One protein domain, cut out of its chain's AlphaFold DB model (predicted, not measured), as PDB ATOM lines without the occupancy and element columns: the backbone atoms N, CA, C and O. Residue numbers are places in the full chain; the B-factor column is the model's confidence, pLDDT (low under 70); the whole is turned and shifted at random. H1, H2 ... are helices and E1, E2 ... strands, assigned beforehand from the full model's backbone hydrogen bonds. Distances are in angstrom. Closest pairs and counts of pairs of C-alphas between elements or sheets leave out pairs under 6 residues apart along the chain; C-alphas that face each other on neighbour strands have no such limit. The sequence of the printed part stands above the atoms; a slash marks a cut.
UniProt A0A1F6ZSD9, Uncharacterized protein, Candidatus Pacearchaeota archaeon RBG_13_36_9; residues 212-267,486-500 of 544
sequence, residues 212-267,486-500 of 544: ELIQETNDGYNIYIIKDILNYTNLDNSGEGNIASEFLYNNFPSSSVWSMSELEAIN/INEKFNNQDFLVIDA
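AT A GLANCE: This is residues 212 to 267 and 486 to 500 of the 544 residues of an uncharacterized protein of Candidatus Pacearchaeota archaeon RBG_13_36_9 (UniProt A0A1F6ZSD9). A small twisted sheet of four strands makes one wall, with the short helix H2 over one face and the other face bare of named helices. The smaller H1 sits at the sheet's margin, and the loop of residues 231 to 243 swings wide from H1 to H2. The printed part has 71 residues, with elements in the order E1, E2, H1, H2, E3, E4; the mixed sheet runs E1, E2, E4, E3. The class is mixed, helices and strands, with 32 residues, under half, in named elements. It is compact, with a radius of gyration of the C-alphas of 11.1 A, and rounded, spanning 27 by 26 by 24 A.

IN THESE COORDINATES: E1, residues 212 to 216, begins at C-alpha 212 (219.673, 138.996, 173.164) and is 11.7 A long. E2, residues 221 to 226, is 16.3 A long. H1 is residues 227 to 230, and H2, residues 244 to 251, is 10.7 A long. E3 is residues 256 to 259. E4, residues 495 to 499, is 13.3 A long and ends at C-alpha 499 (208.578, 129.276, 170.069).

HOW THE PARTS SIT: E1 and E2 form an antiparallel hairpin, with N 214 and O 223 2.9 A apart. E2 and E4 are antiparallel, with N 224 and O 496 2.8 A apart. E4 and E3 are parallel, with N 497 and O 258 2.9 A apart. These pairs are within hydrogen-bond range. H2 is on the sheet at a height of 7.9 A, only just over E2, on which 3 of its C-alphas fall. Their closest C-alphas, of Tyr 221 and Ala 244, are 6.5 A apart. H1 only grazes the sheet. Every O i to N i+4 pair in H2 is within hydrogen-bond range; H1 is too short for one.

THE WHOLE: The farthest C-alphas, of Asp 236 and Lys 489, are 30.3 A apart. Residues 268 to 485 are not printed; C-alphas 267 and 486 are 14.1 A apart across the cut. The link from H1 to H2 is long. Residues 237 and 239 to 241 have pLDDT under 70.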
ATOM      1  N   GLU A 212     218.634 140.015 173.195       96.00
ATOM      2  CA  GLU A 212     219.673 138.996 173.164       96.00
ATOM      3  C   GLU A 212     219.099 137.666 173.643       96.00
ATOM      4  O   GLU A 212     218.365 137.630 174.628       96.00
ATOM      5  N   LEU A 213     219.390 136.589 172.910       95.69
ATOM      6  CA  LEU A 213     218.989 135.237 173.289       95.69
ATOM      7  C   LEU A 213     219.795 134.821 174.520       95.69
ATOM      8  O   LEU A 213     221.023 134.805 174.454       95.69
ATOM      9  N   ILE A 214     219.115 134.469 175.609       94.62
ATOM     10  CA  ILE A 214     219.771 134.049 176.858       94.62
ATOM     11  C   ILE A 214     219.525 132.587 177.210       94.62
ATOM     12  O   ILE A 214     220.338 132.003 177.918       94.62
ATOM     13  N   GLN A 215     218.436 131.987 176.722       94.00
ATOM     14  CA  GLN A 215     218.095 130.604 177.040       94.00
ATOM     15  C   GLN A 215     217.284 129.956 175.915       94.00
ATOM     16  O   GLN A 215     216.339 130.554 175.404       94.00
ATOM     17  N   GLU A 216     217.622 128.707 175.596       93.50
ATOM     18  CA  GLU A 216     216.758 127.774 174.864       93.50
ATOM     19  C   GLU A 216     216.212 126.756 175.873       93.50
ATOM     20  O   GLU A 216     216.986 126.113 176.588       93.50
ATOM     21  N   THR A 217     214.899 126.639 176.006       92.50
ATOM     22  CA  THR A 217     214.260 125.832 177.054       92.50
ATOM     23  C   THR A 217     213.882 124.440 176.541       92.50
ATOM     24  O   THR A 217     213.742 124.214 175.337       92.50
ATOM     25  N   ASN A 218     213.693 123.470 177.445       89.19
ATOM     26  CA  ASN A 218     213.396 122.084 177.046       89.19
ATOM     27  C   ASN A 218     211.975 121.911 176.481       89.19
ATOM     28  O   ASN A 218     211.720 120.948 175.755       89.19
ATOM     29  N   ASP A 219     211.063 122.830 176.796       92.19
ATOM     30  CA  ASP A 219     209.729 122.947 176.200       92.19
ATOM     31  C   ASP A 219     209.734 123.649 174.829       92.19
ATOM     32  O   ASP A 219     208.681 123.779 174.213       92.19
ATOM     33  N   GLY A 220     210.913 123.993 174.294       93.06
ATOM     34  CA  GLY A 220     211.076 124.448 172.915       93.06
ATOM     35  C   GLY A 220     210.881 125.947 172.721       93.06
ATOM     36  O   GLY A 220     210.467 126.355 171.641       93.06
ATOM     37  N   TYR A 221     211.186 126.771 173.724       96.00
ATOM     38  CA  TYR A 221     211.152 128.226 173.595       96.00
ATOM     39  C   TYR A 221     212.548 128.844 173.609       96.00
ATOM     40  O   TYR A 221     213.457 128.404 174.308       96.00
ATOM     41  N   ASN A 222     212.677 129.935 172.866       96.06
ATOM     42  CA  ASN A 222     213.802 130.849 172.895       96.06
ATOM     43  C   ASN A 222     213.423 132.055 173.760       96.06
ATOM     44  O   ASN A 222     212.472 132.776 173.445       96.06
ATOM     45  N   ILE A 223     214.167 132.277 174.841       96.25
ATOM     46  CA  ILE A 223     213.983 133.417 175.741       96.25
ATOM     47  C   ILE A 223     215.001 134.490 175.392       96.25
ATOM     48  O   ILE A 223     216.212 134.293 175.512       96.25
ATOM     49  N   TYR A 224     214.488 135.649 175.007       96.75
ATOM     50  CA  TYR A 224     215.273 136.839 174.754       96.75
ATOM     51  C   TYR A 224     215.087 137.848 175.882       96.75
ATOM     52  O   TYR A 224     213.974 138.023 176.370       96.75
ATOM     53  N   ILE A 225     216.154 138.552 176.246       95.31
ATOM     54  CA  ILE A 225     216.134 139.674 177.192       95.31
ATOM     55  C   ILE A 225     216.489 140.968 176.468       95.31
ATOM     56  O   ILE A 225     217.306 140.958 175.543       95.31
ATOM     57  N   ILE A 226     215.918 142.095 176.883       94.31
ATOM     58  CA  ILE A 226     216.371 143.401 176.407       94.31
ATOM     59  C   ILE A 226     217.805 143.681 176.900       94.31
ATOM     60  O   ILE A 226     218.140 143.504 178.074       94.31
ATOM     61  N   LYS A 227     218.679 144.136 175.997       93.75
ATOM     62  CA  LYS A 227     220.121 144.328 176.250       93.75
ATOM     63  C   LYS A 227     220.423 145.272 177.413       93.75
ATOM     64  O   LYS A 227     221.435 145.107 178.089       93.75
ATOM     65  N   ASP A 228     219.547 146.243 177.660       87.94
ATOM     66  CA  ASP A 228     219.713 147.191 178.760       87.94
ATOM     67  C   ASP A 228     219.647 146.494 180.123       87.94
ATOM     68  O   ASP A 228     220.438 146.830 181.000       87.94
ATOM     69  N   ILE A 229     218.780 145.489 180.287       86.06
ATOM     70  CA  ILE A 229     218.645 144.711 181.529       86.06
ATOM     71  C   ILE A 229     219.757 143.667 181.644       86.06
ATOM     72  O   ILE A 229     220.287 143.445 182.736       86.06
ATOM     73  N   LEU A 230     220.170 143.071 180.521       87.06
ATOM     74  CA  LEU A 230     221.254 142.085 180.490       87.06
ATOM     75  C   LEU A 230     222.546 142.613 181.129       87.06
ATOM     76  O   LEU A 230     223.204 141.889 181.866       87.06
ATOM     77  N   ASN A 231     222.866 143.895 180.927       82.12
ATOM     78  CA  ASN A 231     224.054 144.530 181.509       82.12
ATOM     79  C   ASN A 231     224.085 144.523 183.050       82.12
ATOM     80  O   ASN A 231     225.152 144.706 183.637       82.12
ATOM     81  N   TYR A 232     222.935 144.330 183.698       76.62
ATOM     82  CA  TYR A 232     222.790 144.293 185.156       76.62
ATOM     83  C   TYR A 232     222.452 142.894 185.684       76.62
ATOM     84  O   TYR A 232     222.365 142.698 186.894       76.62
ATOM     85  N   THR A 233     222.285 141.921 184.790       78.75
ATOM     86  CA  THR A 233     221.889 140.557 185.133       78.75
ATOM     87  C   THR A 233     223.112 139.652 185.204       78.75
ATOM     88  O   THR A 233     223.912 139.600 184.273       78.75
ATOM     89  N   ASN A 234     223.235 138.868 186.276       78.69
ATOM     90  CA  ASN A 234     224.231 137.802 186.344       78.69
ATOM     91  C   ASN A 234     223.634 136.463 185.876       78.69
ATOM     92  O   ASN A 234     223.007 135.755 186.662       78.69
ATOM     93  N   LEU A 235     223.861 136.116 184.605       81.38
ATOM     94  CA  LEU A 235     223.408 134.850 184.015       81.38
ATOM     95  C   LEU A 235     224.220 133.629 184.471       81.38
ATOM     96  O   LEU A 235     223.743 132.510 184.333       81.38
ATOM     97  N   ASP A 236     225.407 133.794 185.066       77.75
ATOM     98  CA  ASP A 236     226.223 132.645 185.502       77.75
ATOM     99  C   ASP A 236     225.524 131.813 186.596       77.75
ATOM    100  O   ASP A 236     225.856 130.649 186.816       77.75
ATOM    101  N   ASN A 237     224.545 132.416 187.279       64.94
ATOM    102  CA  ASN A 237     223.740 131.780 188.315       64.94
ATOM    103  C   ASN A 237     222.361 131.329 187.827       64.94
ATOM    104  O   ASN A 237     221.599 130.802 188.642       64.94
ATOM    105  N   SER A 238     222.014 131.539 186.551       72.12
ATOM    106  CA  SER A 238     220.713 131.105 186.060       72.12
ATOM    107  C   SER A 238     220.693 129.583 186.004       72.12
ATOM    108  O   SER A 238     221.329 128.974 185.144       72.12
ATOM    109  N   GLY A 239     220.032 128.956 186.979       65.12
ATOM    110  CA  GLY A 239     219.859 127.508 186.998       65.12
ATOM    111  C   GLY A 239     219.158 127.014 185.729       65.12
ATOM    112  O   GLY A 239     218.441 127.767 185.069       65.12
ATOM    113  N   GLU A 240     219.340 125.734 185.403       62.84
ATOM    114  CA  GLU A 240     218.614 125.080 184.312       62.84
ATOM    115  C   GLU A 240     217.109 125.051 184.644       62.84
ATOM    116  O   GLU A 240     216.632 124.193 185.386       62.84
ATOM    117  N   GLY A 241     216.355 126.020 184.124       62.44
ATOM    118  CA  GLY A 241     214.897 125.960 184.094       62.44
ATOM    119  C   GLY A 241     214.464 125.051 182.948       62.44
ATOM    120  O   GLY A 241     214.797 125.311 181.793       62.44
ATOM    121  N   ASN A 242     213.730 123.978 183.249       77.06
ATOM    122  CA  ASN A 242     213.264 123.049 182.214       77.06
ATOM    123  C   ASN A 242     212.148 123.650 181.344       77.06
ATOM    124  O   ASN A 242     211.978 123.226 180.205       77.06
ATOM    125  N   ILE A 243     211.394 124.608 181.883       90.94
ATOM    126  CA  ILE A 243     210.214 125.221 181.262       90.94
ATOM    127  C   ILE A 243     210.419 126.737 181.246       90.94
ATOM    128  O   ILE A 243     210.963 127.296 182.204       90.94
ATOM    129  N   ALA A 244     209.987 127.409 180.177       91.94
ATOM    130  CA  ALA A 244     210.234 128.839 179.994       91.94
ATOM    131  C   ALA A 244     209.681 129.706 181.130       91.94
ATOM    132  O   ALA A 244     210.349 130.622 181.611       91.94
ATOM    133  N   SER A 245     208.475 129.387 181.597       91.12
ATOM    134  CA  SER A 245     207.838 130.114 182.686       91.12
ATOM    135  C   SER A 245     208.635 129.957 183.991       91.12
ATOM    136  O   SER A 245     208.996 130.958 184.611       91.12
ATOM    137  N   GLU A 246     209.003 128.732 184.377       90.25
ATOM    138  CA  GLU A 246     209.815 128.458 185.572       90.25
ATOM    139  C   GLU A 246     211.177 129.169 185.527       90.25
ATOM    140  O   GLU A 246     211.593 129.769 186.522       90.25
ATOM    141  N   PHE A 247     211.846 129.155 184.371       91.62
ATOM    142  CA  PHE A 247     213.088 129.899 184.170       91.62
ATOM    143  C   PHE A 247     212.890 131.396 184.440       91.62
ATOM    144  O   PHE A 247     213.658 131.985 185.203       91.62
ATOM    145  N   LEU A 248     211.854 132.007 183.857       91.69
ATOM    146  CA  LEU A 248     211.557 133.426 184.051       91.69
ATOM    147  C   LEU A 248     211.218 133.741 185.508       91.69
ATOM    148  O   LEU A 248     211.703 134.728 186.037       91.69
ATOM    149  N   TYR A 249     210.441 132.907 186.195       90.44
ATOM    150  CA  TYR A 249     210.102 133.153 187.598       90.44
ATOM    151  C   TYR A 249     211.310 133.071 188.536       90.44
ATOM    152  O   TYR A 249     211.465 133.915 189.418       90.44
ATOM    153  N   ASN A 250     212.167 132.068 188.343       87.31
ATOM    154  CA  ASN A 250     213.309 131.835 189.224       87.31
ATOM    155  C   ASN A 250     214.428 132.866 189.032       87.31
ATOM    156  O   ASN A 250     215.159 133.141 189.980       87.31
ATOM    157  N   ASN A 251     214.565 133.419 187.823       87.00
ATOM    158  CA  ASN A 251     215.668 134.316 187.475       87.00
ATOM    159  C   ASN A 251     215.240 135.778 187.299       87.00
ATOM    160  O   ASN A 251     216.046 136.676 187.516       87.00
ATOM    161  N   PHE A 252     213.988 136.017 186.907       88.56
ATOM    162  CA  PHE A 252     213.461 137.322 186.499       88.56
ATOM    163  C   PHE A 252     212.028 137.538 187.009       88.56
ATOM    164  O   PHE A 252     211.092 137.729 186.216       88.56
ATOM    165  N   PRO A 253     211.815 137.474 188.331       87.94
ATOM    166  CA  PRO A 253     210.489 137.628 188.909       87.94
ATOM    167  C   PRO A 253     209.891 138.998 188.572       87.94
ATOM    168  O   PRO A 253     210.603 139.976 188.375       87.94
ATOM    169  N   SER A 254     208.561 139.082 188.505       87.25
ATOM    170  CA  SER A 254     207.817 140.329 188.232       87.25
ATOM    171  C   SER A 254     208.098 141.018 186.880       87.25
ATOM    172  O   SER A 254     207.479 142.053 186.583       87.25
ATOM    173  N   SER A 255     208.991 140.455 186.061       89.75
ATOM    174  CA  SER A 255     209.385 140.996 184.763       89.75
ATOM    175  C   SER A 255     208.211 141.065 183.794       89.75
ATOM    176  O   SER A 255     207.255 140.285 183.870       89.75
ATOM    177  N   SER A 256     208.254 142.038 182.888       92.12
ATOM    178  CA  SER A 256     207.297 142.122 181.793       92.12
ATOM    179  C   SER A 256     207.723 141.187 180.662       92.12
ATOM    180  O   SER A 256     208.855 141.230 180.184       92.12
ATOM    181  N   VAL A 257     206.808 140.325 180.229       94.50
ATOM    182  CA  VAL A 257     207.074 139.303 179.213       94.50
ATOM    183  C   VAL A 257     206.091 139.485 178.073       94.50
ATOM    184  O   VAL A 257     204.897 139.664 178.308       94.50
ATOM    185  N   TRP A 258     206.573 139.449 176.838       95.81
ATOM    186  CA  TRP A 258     205.735 139.189 175.672       95.81
ATOM    187  C   TRP A 258     206.047 137.785 175.174       95.81
ATOM    188  O   TRP A 258     207.211 137.415 175.045       95.81
ATOM    189  N   SER A 259     205.016 136.991 174.923       94.75
ATOM    190  CA  SER A 259     205.181 135.621 174.453       94.75
ATOM    191  C   SER A 259     204.363 135.413 173.196       94.75
ATOM    192  O   SER A 259     203.212 135.839 173.126       94.75
ATOM    193  N   MET A 260     204.955 134.735 172.218       91.69
ATOM    194  CA  MET A 260     204.263 134.354 170.991       91.69
ATOM    195  C   MET A 260     203.280 133.192 171.209       91.69
ATOM    196  O   MET A 260     202.380 132.972 170.404       91.69
ATOM    197  N   SER A 261     203.438 132.465 172.315       89.31
ATOM    198  CA  SER A 261     202.565 131.362 172.717       89.31
ATOM    199  C   SER A 261     202.074 131.547 174.149       89.31
ATOM    200  O   SER A 261     202.717 132.216 174.959       89.31
ATOM    201  N   GLU A 262     200.946 130.927 174.486       90.12
ATOM    202  CA  GLU A 262     200.487 130.865 175.872       90.12
ATOM    203  C   GLU A 262     201.520 130.107 176.718       90.12
ATOM    204  O   GLU A 262     201.873 128.971 176.403       90.12
ATOM    205  N   LEU A 263     202.033 130.749 177.770       90.06
ATOM    206  CA  LEU A 263     202.956 130.111 178.706       90.06
ATOM    207  C   LEU A 263     202.173 129.466 179.843       90.06
ATOM    208  O   LEU A 263     201.173 130.012 180.312       90.06
ATOM    209  N   GLU A 264     202.667 128.334 180.338       87.62
ATOM    210  CA  GLU A 264     202.073 127.688 181.503       87.62
ATOM    211  C   GLU A 264     202.126 128.620 182.722       87.62
ATOM    212  O   GLU A 264     203.198 129.078 183.136       87.62
ATOM    213  N   ALA A 265     200.959 128.882 183.315       85.88
ATOM    214  CA  ALA A 265     200.852 129.681 184.525       85.88
ATOM    215  C   ALA A 265     201.568 128.988 185.693       85.88
ATOM    216  O   ALA A 265     201.258 127.848 186.049       85.88
ATOM    217  N   ILE A 266     202.489 129.704 186.327       86.25
ATOM    218  CA  ILE A 266     203.274 129.189 187.446       86.25
ATOM    219  C   ILE A 266     202.532 129.483 188.734       86.25
ATOM    220  O   ILE A 266     202.174 130.629 189.005       86.25
ATOM    221  N   ASN A 267     202.372 128.452 189.554       87.19
ATOM    222  CA  ASN A 267     202.008 128.641 190.942       87.19
ATOM    223  C   ASN A 267     203.286 128.740 191.787       87.19
ATOM    224  O   ASN A 267     203.928 127.710 192.017       87.19
ATOM    225  N   ILE A 486     202.798 138.355 181.865       88.88
ATOM    226  CA  ILE A 486     202.596 138.052 180.446       88.88
ATOM    227  C   ILE A 486     201.675 139.118 179.838       88.88
ATOM    228  O   ILE A 486     200.546 139.305 180.287       88.88
ATOM    229  N   ASN A 487     202.164 139.828 178.825       86.94
ATOM    230  CA  ASN A 487     201.444 140.887 178.128       86.94
ATOM    231  C   ASN A 487     200.963 140.400 176.762       86.94
ATOM    232  O   ASN A 487     201.762 139.939 175.951       86.94
ATOM    233  N   GLU A 488     199.683 140.617 176.468       85.94
ATOM    234  CA  GLU A 488     199.099 140.311 175.153       85.94
ATOM    235  C   GLU A 488     199.672 141.199 174.039       85.94
ATOM    236  O   GLU A 488     199.773 140.796 172.884       85.94
ATOM    237  N   LYS A 489     200.054 142.437 174.375       87.88
ATOM    238  CA  LYS A 489     200.565 143.420 173.416       87.88
ATOM    239  C   LYS A 489     202.049 143.645 173.613       87.88
ATOM    240  O   LYS A 489     202.487 143.963 174.716       87.88
ATOM    241  N   PHE A 490     202.798 143.584 172.520       89.44
ATOM    242  CA  PHE A 490     204.196 143.981 172.522       89.44
ATOM    243  C   PHE A 490     204.327 145.497 172.748       89.44
ATOM    244  O   PHE A 490     203.759 146.304 172.011       89.44
ATOM    245  N   ASN A 491     205.071 145.878 173.780       89.06
ATOM    246  CA  ASN A 491     205.346 147.247 174.202       89.06
ATOM    247  C   ASN A 491     206.746 147.329 174.829       89.06
ATOM    248  O   ASN A 491     206.908 147.816 175.944       89.06
ATOM    249  N   ASN A 492     207.746 146.809 174.109       86.25
ATOM    250  CA  ASN A 492     209.140 146.784 174.552       86.25
ATOM    251  C   ASN A 492     209.318 146.136 175.939       86.25
ATOM    252  O   ASN A 492     209.881 146.748 176.845       86.25
ATOM    253  N   GLN A 493     208.767 144.931 176.090       93.88
ATOM    254  CA  GLN A 493     208.873 144.132 177.306       93.88
ATOM    255  C   GLN A 493     210.324 143.789 177.650       93.88
ATOM    256  O   GLN A 493     211.192 143.748 176.782       93.88
ATOM    257  N   ASP A 494     210.562 143.480 178.919       93.44
ATOM    258  CA  ASP A 494     211.874 143.065 179.418       93.44
ATOM    259  C   ASP A 494     212.329 141.762 178.745       93.44
ATOM    260  O   ASP A 494     213.505 141.616 178.396       93.44
ATOM    261  N   PHE A 495     211.379 140.844 178.514       95.69
ATOM    262  CA  PHE A 495     211.615 139.535 177.910       95.69
ATOM    263  C   PHE A 495     210.682 139.237 176.742       95.69
ATOM    264  O   PHE A 495     209.497 139.585 176.760       95.69
ATOM    265  N   LEU A 496     211.213 138.495 175.768       97.12
ATOM    266  CA  LEU A 496     210.450 137.868 174.693       97.12
ATOM    267  C   LEU A 496     210.578 136.360 174.795       97.12
ATOM    268  O   LEU A 496     211.685 135.845 174.922       97.12
ATOM    269  N   VAL A 497     209.459 135.661 174.675       96.69
ATOM    270  CA  VAL A 497     209.439 134.204 174.575       96.69
ATOM    271  C   VAL A 497     208.903 133.832 173.203       96.69
ATOM    272  O   VAL A 497     207.757 134.124 172.862       96.69
ATOM    273  N   ILE A 498     209.769 133.240 172.385       96.69
ATOM    274  CA  ILE A 498     209.460 132.875 171.003       96.69
ATOM    275  C   ILE A 498     209.589 131.365 170.871       96.69
ATOM    276  O   ILE A 498     210.620 130.802 171.225       96.69
ATOM    277  N   ASP A 499     208.554 130.710 170.357       95.69
ATOM    278  CA  ASP A 499     208.578 129.276 170.069       95.69
ATOM    279  C   ASP A 499     209.693 128.959 169.050       95.69
ATOM    280  O   ASP A 499     209.747 129.543 167.966       95.69
ATOM    281  N   ALA A 500     210.596 128.039 169.395       95.06
ATOM    282  CA  ALA A 500     211.718 127.631 168.555       95.06
ATOM    283  C   ALA A 500     211.281 126.855 167.297       95.06
ATOM    284  O   ALA A 500     212.030 126.806 166.322       95.06
TER     285      ALA A 500